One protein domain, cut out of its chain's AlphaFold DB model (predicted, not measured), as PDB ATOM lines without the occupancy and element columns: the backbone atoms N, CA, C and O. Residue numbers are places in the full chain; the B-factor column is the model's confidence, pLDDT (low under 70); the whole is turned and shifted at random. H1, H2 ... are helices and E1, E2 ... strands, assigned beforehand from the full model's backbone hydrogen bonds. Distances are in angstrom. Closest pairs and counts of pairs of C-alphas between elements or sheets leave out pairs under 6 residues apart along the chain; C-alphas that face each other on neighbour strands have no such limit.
ATOM      1  N   LEU A  22     -45.556  28.987  26.994       97.75
ATOM      2  CA  LEU A  22     -44.546  29.610  26.150       97.75
ATOM      3  C   LEU A  22     -43.851  28.517  25.334       97.75
ATOM      4  O   LEU A  22     -43.388  27.531  25.902       97.75
ATOM      5  N   VAL A  23     -43.753  28.711  24.019       97.62
ATOM      6  CA  VAL A  23     -42.930  27.863  23.146       97.62
ATOM      7  C   VAL A  23     -41.516  28.430  23.134       97.62
ATOM      8  O   VAL A  23     -41.268  29.447  22.490       97.62
ATOM      9  N   GLU A  24     -40.605  27.805  23.875       97.38
ATOM     10  CA  GLU A  24     -39.208  28.250  23.971       97.38
ATOM     11  C   GLU A  24     -38.383  27.760  22.774       97.38
ATOM     12  O   GLU A  24     -37.511  28.476  22.283       97.38
ATOM     13  N   TYR A  25     -38.690  26.565  22.262       96.38
ATOM     14  CA  TYR A  25     -38.014  25.973  21.110       96.38
ATOM     15  C   TYR A  25     -38.939  25.005  20.368       96.38
ATOM     16  O   TYR A  25     -39.707  24.290  21.008       96.38
ATOM     17  N   ASN A  26     -38.863  24.957  19.033       95.44
ATOM     18  CA  ASN A  26     -39.631  24.001  18.233       95.44
ATOM     19  C   ASN A  26     -38.926  23.639  16.911       95.44
ATOM     20  O   ASN A  26     -38.780  24.472  16.018       95.44
ATOM     21  N   GLN A  27     -38.535  22.376  16.805       93.62
ATOM     22  CA  GLN A  27     -38.053  21.659  15.626       93.62
ATOM     23  C   GLN A  27     -38.730  20.281  15.513       93.62
ATOM     24  O   GLN A  27     -38.170  19.351  14.935       93.62
ATOM     25  N   PHE A  28     -39.935  20.125  16.067       94.50
ATOM     26  CA  PHE A  28     -40.693  18.883  15.959       94.50
ATOM     27  C   PHE A  28     -41.390  18.806  14.591       94.50
ATOM     28  O   PHE A  28     -42.583  19.085  14.447       94.50
ATOM     29  N   TYR A  29     -40.593  18.516  13.563       92.81
ATOM     30  CA  TYR A  29     -41.025  18.385  12.174       92.81
ATOM     31  C   TYR A  29     -41.692  17.036  11.912       92.81
ATOM     32  O   TYR A  29     -41.260  16.018  12.444       92.81
ATOM     33  N   ASP A  30     -42.663  17.019  11.000       90.81
ATOM     34  CA  ASP A  30     -43.279  15.805  10.447       90.81
ATOM     35  C   ASP A  30     -42.354  15.108   9.436       90.81
ATOM     36  O   ASP A  30     -42.736  14.785   8.315       90.81
ATOM     37  N   MET A  31     -41.083  14.948   9.806       89.12
ATOM     38  CA  MET A  31     -40.066  14.274   9.010       89.12
ATOM     39  C   MET A  31     -39.944  12.825   9.489       89.12
ATOM     40  O   MET A  31     -39.761  12.592  10.684       89.12
ATOM     41  N   PRO A  32     -40.000  11.831   8.590       85.62
ATOM     42  CA  PRO A  32     -39.799  10.448   8.987       85.62
ATOM     43  C   PRO A  32     -38.333  10.223   9.385       85.62
ATOM     44  O   PRO A  32     -37.411  10.760   8.767       85.62
ATOM     45  N   PHE A  33     -38.101   9.425  10.428       82.31
ATOM     46  CA  PHE A  33     -36.760   9.208  10.992       82.31
ATOM     47  C   PHE A  33     -35.813   8.415  10.072       82.31
ATOM     48  O   PHE A  33     -34.609   8.388  10.309       82.31
ATOM     49  N   ASP A  34     -36.333   7.761   9.030       82.75
ATOM     50  CA  ASP A  34     -35.547   7.083   7.992       82.75
ATOM     51  C   ASP A  34     -35.135   8.020   6.842       82.75
ATOM     52  O   ASP A  34     -34.413   7.611   5.928       82.75
ATOM     53  N   HIS A  35     -35.544   9.293   6.890       85.56
ATOM     54  CA  HIS A  35     -35.132  10.290   5.917       85.56
ATOM     55  C   HIS A  35     -33.604  10.499   5.973       85.56
ATOM     56  O   HIS A  35     -33.041  10.603   7.067       85.56
ATOM     57  N   PRO A  36     -32.903  10.668   4.831       82.75
ATOM     58  CA  PRO A  36     -31.445  10.850   4.803       82.75
ATOM     59  C   PRO A  36     -30.920  12.014   5.655       82.75
ATOM     60  O   PRO A  36     -29.748  12.043   6.021       82.75
ATOM     61  N   MET A  37     -31.784  12.981   5.962       82.62
ATOM     62  CA  MET A  37     -31.466  14.153   6.778       82.62
ATOM     63  C   MET A  37     -31.914  14.059   8.237       82.62
ATOM     64  O   MET A  37     -31.584  14.952   9.020       82.62
ATOM     65  N   ALA A  38     -32.639  13.001   8.612       82.50
ATOM     66  CA  ALA A  38     -33.222  12.852   9.942       82.50
ATOM     67  C   ALA A  38     -32.169  12.954  11.051       82.50
ATOM     68  O   ALA A  38     -32.424  13.596  12.065       82.50
ATOM     69  N   TRP A  39     -30.953  12.444  10.823       82.06
ATOM     70  CA  TRP A  39     -29.844  12.548  11.779       82.06
ATOM     71  C   TRP A  39     -29.558  14.001  12.212       82.06
ATOM     72  O   TRP A  39     -29.270  14.259  13.373       82.06
ATOM     73  N   SER A  40     -29.684  14.958  11.285       81.19
ATOM     74  CA  SER A  40     -29.361  16.378  11.495       81.19
ATOM     75  C   SER A  40     -30.551  17.239  11.920       81.19
ATOM     76  O   SER A  40     -30.379  18.434  12.171       81.19
ATOM     77  N   VAL A  41     -31.757  16.664  11.973       82.44
ATOM     78  CA  VAL A  41     -33.016  17.391  12.207       82.44
ATOM     79  C   VAL A  41     -33.827  16.745  13.329       82.44
ATOM     80  O   VAL A  41     -34.160  17.429  14.289       82.44
ATOM     81  N   VAL A  42     -34.105  15.445  13.219       84.25
ATOM     82  CA  VAL A  42     -34.957  14.659  14.123       84.25
ATOM     83  C   VAL A  42     -34.150  14.014  15.249       84.25
ATOM     84  O   VAL A  42     -34.600  14.003  16.386       84.25
ATOM     85  N   CYS A  43     -32.943  13.511  14.986       85.94
ATOM     86  CA  CYS A  43     -32.149  12.791  15.988       85.94
ATOM     87  C   CYS A  43     -31.380  13.723  16.947       85.94
ATOM     88  O   CYS A  43     -30.200  13.500  17.205       85.94
ATOM     89  N   LYS A  44     -32.014  14.791  17.447       85.75
ATOM     90  CA  LYS A  44     -31.392  15.792  18.332       85.75
ATOM     91  C   LYS A  44     -31.846  15.667  19.782       85.75
ATOM     92  O   LYS A  44     -32.990  15.317  20.050       85.75
ATOM     93  N   ASP A  45     -30.981  16.112  20.691       86.88
ATOM     94  CA  ASP A  45     -31.250  16.175  22.135       86.88
ATOM     95  C   ASP A  45     -32.486  17.005  22.515       86.88
ATOM     96  O   ASP A  45     -33.101  16.736  23.535       86.88
ATOM     97  N   THR A  46     -32.883  18.006  21.726       93.88
ATOM     98  CA  THR A  46     -34.121  18.762  21.967       93.88
ATOM     99  C   THR A  46     -34.805  19.085  20.648       93.88
ATOM    100  O   THR A  46     -34.201  19.647  19.732       93.88
ATOM    101  N   LEU A  47     -36.090  18.760  20.580       95.56
ATOM    102  CA  LEU A  47     -36.979  18.960  19.440       95.56
ATOM    103  C   LEU A  47     -38.129  19.905  19.770       95.56
ATOM    104  O   LEU A  47     -38.572  20.643  18.899       95.56
ATOM    105  N   LEU A  48     -38.610  19.931  21.009       97.69
ATOM    106  CA  LEU A  48     -39.659  20.852  21.439       97.69
ATOM    107  C   LEU A  48     -39.452  21.184  22.911       97.69
ATOM    108  O   LEU A  48     -39.269  20.287  23.724       97.69
ATOM    109  N   MET A  49     -39.516  22.469  23.245       98.38
ATOM    110  CA  MET A  49     -39.421  22.948  24.618       98.38
ATOM    111  C   MET A  49     -40.570  23.909  24.908       98.38
ATOM    112  O   MET A  49     -40.731  24.927  24.225       98.38
ATOM    113  N   LEU A  50     -41.377  23.569  25.909       98.38
ATOM    114  CA  LEU A  50     -42.562  24.318  26.313       98.38
ATOM    115  C   LEU A  50     -42.485  24.642  27.804       98.38
ATOM    116  O   LEU A  50     -42.229  23.764  28.621       98.38
ATOM    117  N   ARG A  51     -42.773  25.889  28.175       98.06
ATOM    118  CA  ARG A  51     -42.787  26.331  29.574       98.06
ATOM    119  C   ARG A  51     -44.170  26.809  29.976       98.06
ATOM    120  O   ARG A  51     -44.726  27.705  29.343       98.06
ATOM    121  N   HIS A  52     -44.696  26.295  31.081       96.75
ATOM    122  CA  HIS A  52     -45.879  26.863  31.713       96.75
ATOM    123  C   HIS A  52     -45.491  27.854  32.819       96.75
ATOM    124  O   HIS A  52     -45.307  27.489  33.982       96.75
ATOM    125  N   MET A  53     -45.438  29.143  32.477       89.56
ATOM    126  CA  MET A  53     -44.862  30.206  33.323       89.56
ATOM    127  C   MET A  53     -45.468  30.311  34.731       89.56
ATOM    128  O   MET A  53     -44.787  30.681  35.678       89.56
ATOM    129  N   ARG A  54     -46.766  30.024  34.892       92.38
ATOM    130  CA  ARG A  54     -47.452  30.151  36.195       92.38
ATOM    131  C   ARG A  54     -47.309  28.931  37.098       92.38
ATOM    132  O   ARG A  54     -47.572  29.043  38.290       92.38
ATOM    133  N   ARG A  55     -47.026  27.772  36.507       92.25
ATOM    134  CA  ARG A  55     -46.893  26.499  37.232       92.25
ATOM    135  C   ARG A  55     -45.431  26.145  37.453       92.25
ATOM    136  O   ARG A  55     -45.182  25.214  38.196       92.25
ATOM    137  N   ASP A  56     -44.533  26.898  36.818       94.94
ATOM    138  CA  ASP A  56     -43.104  26.638  36.781       94.94
ATOM    139  C   ASP A  56     -42.843  25.190  36.358       94.94
ATOM    140  O   ASP A  56     -42.300  24.393  37.105       94.94
ATOM    141  N   VAL A  57     -43.358  24.815  35.182       96.88
ATOM    142  CA  VAL A  57     -43.173  23.475  34.609       96.88
ATOM    143  C   VAL A  57     -42.545  23.605  33.234       96.88
ATOM    144  O   VAL A  57     -43.006  24.402  32.409       96.88
ATOM    145  N   LEU A  58     -41.520  22.797  32.998       98.19
ATOM    146  CA  LEU A  58     -40.852  22.624  31.719       98.19
ATOM    147  C   LEU A  58     -41.283  21.295  31.100       98.19
ATOM    148  O   LEU A  58     -41.207  20.264  31.758       98.19
ATOM    149  N   ILE A  59     -41.694  21.309  29.838       98.38
ATOM    150  CA  ILE A  59     -41.841  20.115  29.006       98.38
ATOM    151  C   ILE A  59     -40.743  20.138  27.948       98.38
ATOM    152  O   ILE A  59     -40.579  21.135  27.243       98.38
ATOM    153  N   ASP A  60     -40.029  19.025  27.832       98.25
ATOM    154  CA  ASP A  60     -38.939  18.810  26.888       98.25
ATOM    155  C   ASP A  60     -39.191  17.523  26.097       98.25
ATOM    156  O   ASP A  60     -39.343  16.440  26.670       98.25
ATOM    157  N   LEU A  61     -39.256  17.656  24.777       98.12
ATOM    158  CA  LEU A  61     -39.249  16.551  23.834       98.12
ATOM    159  C   LEU A  61     -37.859  16.450  23.222       98.12
ATOM    160  O   LEU A  61     -37.390  17.383  22.568       98.12
ATOM    161  N   SER A  62     -37.274  15.272  23.340       96.44
ATOM    162  CA  SER A  62     -35.938  14.939  22.859       96.44
ATOM    163  C   SER A  62     -35.974  13.694  21.983       96.44
ATOM    164  O   SER A  62     -36.942  12.930  22.023       96.44
ATOM    165  N   TRP A  63     -34.918  13.471  21.208       95.50
ATOM    166  CA  TRP A  63     -34.626  12.169  20.625       95.50
ATOM    167  C   TRP A  63     -33.509  11.492  21.414       95.50
ATOM    168  O   TRP A  63     -32.439  12.075  21.592       95.50
ATOM    169  N   THR A  64     -33.744  10.262  21.872       93.31
ATOM    170  CA  THR A  64     -32.793   9.507  22.692       93.31
ATOM    171  C   THR A  64     -32.618   8.060  22.198       93.31
ATOM    172  O   THR A  64     -33.609   7.395  21.881       93.31
ATOM    173  N   PRO A  65     -31.381   7.535  22.135       91.25
ATOM    174  CA  PRO A  65     -30.124   8.277  22.238       91.25
ATOM    175  C   PRO A  65     -29.998   9.309  21.110       91.25
ATOM    176  O   PRO A  65     -30.423   9.055  19.981       91.25
ATOM    177  N   ALA A  66     -29.438  10.480  21.407       87.12
ATOM    178  CA  ALA A  66     -29.206  11.485  20.380       87.12
ATOM    179  C   ALA A  66     -28.248  10.969  19.304       87.12
ATOM    180  O   ALA A  66     -27.397  10.117  19.557       87.12
ATOM    181  N   GLU A  67     -28.429  11.480  18.089       84.94
ATOM    182  CA  GLU A  67     -27.678  11.103  16.889       84.94
ATOM    183  C   GLU A  67     -27.776   9.609  16.509       84.94
ATOM    184  O   GLU A  67     -27.091   9.165  15.587       84.94
ATOM    185  N   ASP A  68     -28.662   8.835  17.149       86.62
ATOM    186  CA  ASP A  68     -28.906   7.424  16.839       86.62
ATOM    187  C   ASP A  68     -30.247   7.239  16.101       86.62
ATOM    188  O   ASP A  68     -31.308   7.364  16.716       86.62
ATOM    189  N   PRO A  69     -30.262   6.871  14.806       83.56
ATOM    190  CA  PRO A  69     -31.496   6.553  14.070       83.56
ATOM    191  C   PRO A  69     -32.310   5.385  14.668       83.56
ATOM    192  O   PRO A  69     -33.499   5.209  14.371       83.56
ATOM    193  N   GLY A  70     -31.669   4.554  15.492       88.00
ATOM    194  CA  GLY A  70     -32.288   3.487  16.270       88.00
ATOM    195  C   GLY A  70     -33.050   3.967  17.507       88.00
ATOM    196  O   GLY A  70     -33.842   3.187  18.038       88.00
ATOM    197  N   GLY A  71     -32.852   5.221  17.925       91.44
ATOM    198  CA  GLY A  71     -33.506   5.840  19.075       91.44
ATOM    199  C   GLY A  71     -35.006   6.094  18.897       91.44
ATOM    200  O   GLY A  71     -35.672   5.554  18.003       91.44
ATOM    201  N   GLY A  72     -35.551   6.924  19.778       94.56
ATOM    202  CA  GLY A  72     -36.947   7.337  19.754       94.56
ATOM    203  C   GLY A  72     -37.178   8.651  20.481       94.56
ATOM    204  O   GLY A  72     -36.256   9.248  21.034       94.56
ATOM    205  N   TYR A  73     -38.426   9.101  20.478       96.31
ATOM    206  CA  TYR A  73     -38.811  10.288  21.217       96.31
ATOM    207  C   TYR A  73     -38.873   9.990  22.709       96.31
ATOM    208  O   TYR A  73     -39.457   8.989  23.122       96.31
ATOM    209  N   LEU A  74     -38.334  10.911  23.499       97.50
ATOM    210  CA  LEU A  74     -38.464  10.953  24.945       97.50
ATOM    211  C   LEU A  74     -39.059  12.307  25.328       97.50
ATOM    212  O   LEU A  74     -38.424  13.352  25.161       97.50
ATOM    213  N   LEU A  75     -40.292  12.272  25.826       98.50
ATOM    214  CA  LEU A  75     -41.008  13.414  26.374       98.50
ATOM    215  C   LEU A  75     -40.889  13.394  27.889       98.50
ATOM    216  O   LEU A  75     -41.242  12.405  28.528       98.50
ATOM    217  N   ARG A  76     -40.428  14.498  28.466       98.12
ATOM    218  CA  ARG A  76     -40.298  14.652  29.914       98.12
ATOM    219  C   ARG A  76     -40.914  15.955  30.379       98.12
ATOM    220  O   ARG A  76     -40.889  16.950  29.655       98.12
ATOM    221  N   ALA A  77     -41.436  15.943  31.599       98.12
ATOM    222  CA  ALA A  77     -41.874  17.142  32.296       98.12
ATOM    223  C   ALA A  77     -41.086  17.308  33.598       98.12
ATOM    224  O   ALA A  77     -40.906  16.338  34.331       98.12
ATOM    225  N   PHE A  78     -40.674  18.533  33.902       97.94
ATOM    226  CA  PHE A  78     -39.900  18.878  35.089       97.94
ATOM    227  C   PHE A  78     -40.526  20.050  35.838       97.94
ATOM    228  O   PHE A  78     -41.066  20.970  35.219       97.94
ATOM    229  N   GLU A  79     -40.412  20.046  37.163       96.19
ATOM    230  CA  GLU A  79     -40.614  21.249  37.971       96.19
ATOM    231  C   GLU A  79     -39.456  22.235  37.730       96.19
ATOM    232  O   GLU A  79     -38.288  21.871  37.818       96.19
ATOM    233  N   GLY A  80     -39.768  23.485  37.409       96.44
ATOM    234  CA  GLY A  80     -38.825  24.548  37.068       96.44
ATOM    235  C   GLY A  80     -38.109  24.326  35.735       96.44
ATOM    236  O   GLY A  80     -38.497  24.873  34.694       96.44
ATOM    237  N   ASP A  81     -37.026  23.554  35.783       96.38
ATOM    238  CA  ASP A  81     -36.119  23.272  34.671       96.38
ATOM    239  C   ASP A  81     -35.555  21.838  34.736       96.38
ATOM    240  O   ASP A  81     -35.954  21.036  35.576       96.38
ATOM    241  N   HIS A  82     -34.614  21.497  33.849       96.00
ATOM    242  CA  HIS A  82     -33.992  20.166  33.778       96.00
ATOM    243  C   HIS A  82     -33.281  19.706  35.063       96.00
ATOM    244  O   HIS A  82     -32.912  18.537  35.158       96.00
ATOM    245  N   CYS A  83     -33.036  20.602  36.023       96.62
ATOM    246  CA  CYS A  83     -32.437  20.283  37.318       96.62
ATOM    247  C   CYS A  83     -33.480  20.049  38.425       96.62
ATOM    248  O   CYS A  83     -33.100  19.652  39.529       96.62
ATOM    249  N   GLY A  84     -34.765  20.310  38.171       95.88
ATOM    250  CA  GLY A  84     -35.844  20.045  39.119       95.88
ATOM    251  C   GLY A  84     -36.347  18.603  39.099       95.88
ATOM    252  O   GLY A  84     -35.763  17.711  38.480       95.88
ATOM    253  N   GLN A  85     -37.441  18.355  39.823       96.00
ATOM    254  CA  GLN A  85     -38.043  17.025  39.900       96.00
ATOM    255  C   GLN A  85     -38.664  16.639  38.552       96.00
ATOM    256  O   GLN A  85     -39.479  17.385  38.012       96.00
ATOM    257  N   GLU A  86     -38.341  15.445  38.048       97.06
ATOM    258  CA  GLU A  86     -39.063  14.854  36.920       97.06
ATOM    259  C   GLU A  86     -40.475  14.457  37.373       97.06
ATOM    260  O   GLU A  86     -40.664  13.651  38.287       97.06
ATOM    261  N   LEU A  87     -41.467  15.073  36.742       96.00
ATOM    262  CA  LEU A  87     -42.890  14.892  37.018       96.00
ATOM    263  C   LEU A  87     -43.509  13.817  36.120       96.00
ATOM    264  O   LEU A  87     -44.538  13.233  36.461       96.00
ATOM    265  N   HIS A  88     -42.918  13.596  34.945       96.94
ATOM    266  CA  HIS A  88     -43.414  12.660  33.948       96.94
ATOM    267  C   HIS A  88     -42.320  12.295  32.939       96.94
ATOM    268  O   HIS A  88     -41.510  13.149  32.576       96.94
ATOM    269  N   SER A  89     -42.369  11.059  32.440       97.25
ATOM    270  CA  SER A  89     -41.548  10.565  31.336       97.25
ATOM    271  C   SER A  89     -42.360   9.604  30.470       97.25
ATOM    272  O   SER A  89     -43.081   8.745  30.988       97.25
ATOM    273  N   PHE A  90     -42.250   9.767  29.154       97.81
ATOM    274  CA  PHE A  90     -42.920   8.942  28.160       97.81
ATOM    275  C   PHE A  90     -42.040   8.767  26.923       97.81
ATOM    276  O   PHE A  90     -41.565   9.744  26.340       97.81
ATOM    277  N   GLU A  91     -41.855   7.516  26.506       96.81
ATOM    278  CA  GLU A  91     -41.046   7.148  25.345       96.81
ATOM    279  C   GLU A  91     -41.900   6.489  24.264       96.81
ATOM    280  O   GLU A  91     -42.674   5.565  24.532       96.81
ATOM    281  N   ASN A  92     -41.742   6.941  23.019       95.69
ATOM    282  CA  ASN A  92     -42.401   6.335  21.865       95.69
ATOM    283  C   ASN A  92     -41.678   6.702  20.556       95.69
ATOM    284  O   ASN A  92     -40.877   7.628  20.497       95.69
ATOM    285  N   ARG A  93     -41.975   5.990  19.468       92.44
ATOM    286  CA  ARG A  93     -41.517   6.331  18.106       92.44
ATOM    287  C   ARG A  93     -42.643   6.815  17.197       92.44
ATOM    288  O   ARG A  93     -42.366   7.332  16.120       92.44
ATOM    289  N   ASP A  94     -43.894   6.639  17.605       93.06
ATOM    290  CA  ASP A  94     -45.066   7.026  16.829       93.06
ATOM    291  C   ASP A  94     -45.432   8.504  17.047       93.06
ATOM    292  O   ASP A  94     -45.711   8.926  18.171       93.06
ATOM    293  N   HIS A  95     -45.476   9.287  15.963       92.88
ATOM    294  CA  HIS A  95     -45.786  10.722  16.018       92.88
ATOM    295  C   HIS A  95     -47.164  10.994  16.629       92.88
ATOM    296  O   HIS A  95     -47.308  11.920  17.424       92.88
ATOM    297  N   ALA A  96     -48.176  10.190  16.291       94.62
ATOM    298  CA  ALA A  96     -49.536  10.410  16.776       94.62
ATOM    299  C   ALA A  96     -49.640  10.198  18.293       94.62
ATOM    300  O   ALA A  96     -50.255  11.007  18.990       94.62
ATOM    301  N   SER A  97     -48.987   9.156  18.804       96.38
ATOM    302  CA  SER A  97     -48.873   8.880  20.237       96.38
ATOM    303  C   SER A  97     -48.155  10.016  20.965       96.38
ATOM    304  O   SER A  97     -48.632  10.471  22.002       96.38
ATOM    305  N   MET A  98     -47.059  10.530  20.399       96.62
ATOM    306  CA  MET A  98     -46.318  11.648  20.989       96.62
ATOM    307  C   MET A  98     -47.131  12.943  21.019       96.62
ATOM    308  O   MET A  98     -47.169  13.614  22.045       96.62
ATOM    309  N   ILE A  99     -47.821  13.284  19.927       97.88
ATOM    310  CA  ILE A  99     -48.698  14.463  19.870       97.88
ATOM    311  C   ILE A  99     -49.813  14.350  20.910       97.88
ATOM    312  O   ILE A  99     -50.061  15.306  21.644       97.88
ATOM    313  N   GLY A 100     -50.460  13.184  20.996       97.94
ATOM    314  CA  GLY A 100     -51.512  12.935  21.977       97.94
ATOM    315  C   GLY A 100     -51.019  13.112  23.411       97.94
ATOM    316  O   GLY A 100     -51.696  13.754  24.211       97.94
ATOM    317  N   GLU A 101     -49.825  12.604  23.719       98.25
ATOM    318  CA  GLU A 101     -49.249  12.716  25.058       98.25
ATOM    319  C   GLU A 101     -48.824  14.148  25.402       98.25
ATOM    320  O   GLU A 101     -49.098  14.622  26.505       98.25
ATOM    321  N   ILE A 102     -48.240  14.881  24.447       98.44
ATOM    322  CA  ILE A 102     -47.942  16.310  24.612       98.44
ATOM    323  C   ILE A 102     -49.237  17.067  24.915       98.44
ATOM    324  O   ILE A 102     -49.322  17.727  25.946       98.44
ATOM    325  N   GLU A 103     -50.265  16.956  24.068       97.88
ATOM    326  CA  GLU A 103     -51.534  17.673  24.266       97.88
ATOM    327  C   GLU A 103     -52.200  17.312  25.604       97.88
ATOM    328  O   GLU A 103     -52.715  18.200  26.288       97.88
ATOM    329  N   ARG A 104     -52.131  16.040  26.019       96.81
ATOM    330  CA  ARG A 104     -52.619  15.578  27.325       96.81
ATOM    331  C   ARG A 104     -51.909  16.295  28.474       96.81
ATOM    332  O   ARG A 104     -52.581  16.848  29.344       96.81
ATOM    333  N   LEU A 105     -50.573  16.333  28.470       97.00
ATOM    334  CA  LEU A 105     -49.794  17.032  29.498       97.00
ATOM    335  C   LEU A 105     -50.091  18.534  29.511       97.00
ATOM    336  O   LEU A 105     -50.259  19.121  30.582       97.00
ATOM    337  N   LEU A 106     -50.185  19.158  28.333       96.38
ATOM    338  CA  LEU A 106     -50.465  20.588  28.220       96.38
ATOM    339  C   LEU A 106     -51.811  20.966  28.848       96.38
ATOM    340  O   LEU A 106     -51.900  21.988  29.537       96.38
ATOM    341  N   GLU A 107     -52.837  20.141  28.627       94.56
ATOM    342  CA  GLU A 107     -54.170  20.315  29.200       94.56
ATOM    343  C   GLU A 107     -54.180  20.050  30.712       94.56
ATOM    344  O   GLU A 107     -54.731  20.842  31.474       94.56
ATOM    345  N   GLU A 108     -53.535  18.978  31.182       93.75
ATOM    346  CA  GLU A 108     -53.500  18.633  32.608       93.75
ATOM    347  C   GLU A 108     -52.769  19.689  33.447       93.75
ATOM    348  O   GLU A 108     -53.281  20.122  34.481       93.75
ATOM    349  N   ILE A 109     -51.607  20.156  32.981       93.69
ATOM    350  CA  ILE A 109     -50.799  21.181  33.659       93.69
ATOM    351  C   ILE A 109     -51.449  22.569  33.568       93.69
ATOM    352  O   ILE A 109     -51.478  23.322  34.552       93.69
ATOM    353  N   GLY A 110     -51.999  22.908  32.399       90.50
ATOM    354  CA  GLY A 110     -52.734  24.157  32.182       90.50
ATOM    355  C   GLY A 110     -54.090  24.194  32.898       90.50
ATOM    356  O   GLY A 110     -54.625  25.270  33.182       90.50
ATOM    357  N   GLY A 111     -54.632  23.023  33.230       86.44
ATOM    358  CA  GLY A 111     -55.935  22.837  33.840       86.44
ATOM    359  C   GLY A 111     -56.098  23.530  35.195       86.44
ATOM    360  O   GLY A 111     -55.166  23.729  35.981       86.44
TER     361      GLY A 111
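AT A GLANCE: This is residues 22 to 111 of the 123 residues of an uncharacterized protein of Sphingopyxis sp. (strain 113P3) (UniProt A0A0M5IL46). A twisted sheet of five strands has one long helix, H2, packed over one of its faces and running along the strands; the other face bears no named helix. The short helix H1 sits off one end of the sheet, within the stretch that joins E1 to E2. The 90 printed residues hold, in order, E1, H1, E2, E3, E4, E5 and H2; the sheet's order is E1 - E2 - E3 - E4 - E5, all antiparallel, and the class is mixed. The whole is compact, with a radius of gyration of the C-alphas of 12.9 A, yet elongated, spanning 40 by 25 by 19 A.

IN THESE COORDINATES: Find C-alpha 22 at (-44.546, 29.610, 26.150), where E1, residues 22 to 26, begins. E2 is residues 48 to 52, E3 57 to 64 over 21.1 A, E4 72 to 79 over 23.2 A, and E5 86 to 92 over 17.6 A. H1 is residues 38 to 41. H2, residues 95 to 110, runs 22.1 A to C-alpha 110 at (-52.734, 24.157, 32.182).

HOW THE PARTS SIT: Look first at E2, E3, E4 and E5, a meander, each strand the antiparallel neighbour of the one before. Within hydrogen-bond range are N 50 and O 59 across E2 and E3 at 2.9 A, N 60 and O 76 across E3 and E4 at 2.9 A, and N 75 and O 90 across E4 and E5 at 2.9 A. Edge strand E1 is antiparallel to E2, with N 22 and O 51 2.8 A apart. H2 on one face makes two layers, helix on sheet: it lies over E3 and E4 at a height over the sheet of 9.1 A. Its closest C-alphas to E5 are Met 98 and Asn 92, 6.7 A. In H2 every O i to N i+4 pair is within hydrogen-bond range; H1 is too short for one. H1 is not on the sheet and is apart from H2.

THE WHOLE: The C-alphas farthest apart, those of Pro 36 and Arg 54, are 40.2 A apart. The printed part has no cut. The link from E1 to H1, 11 residues, is long. No printed residue is under pLDDT 70.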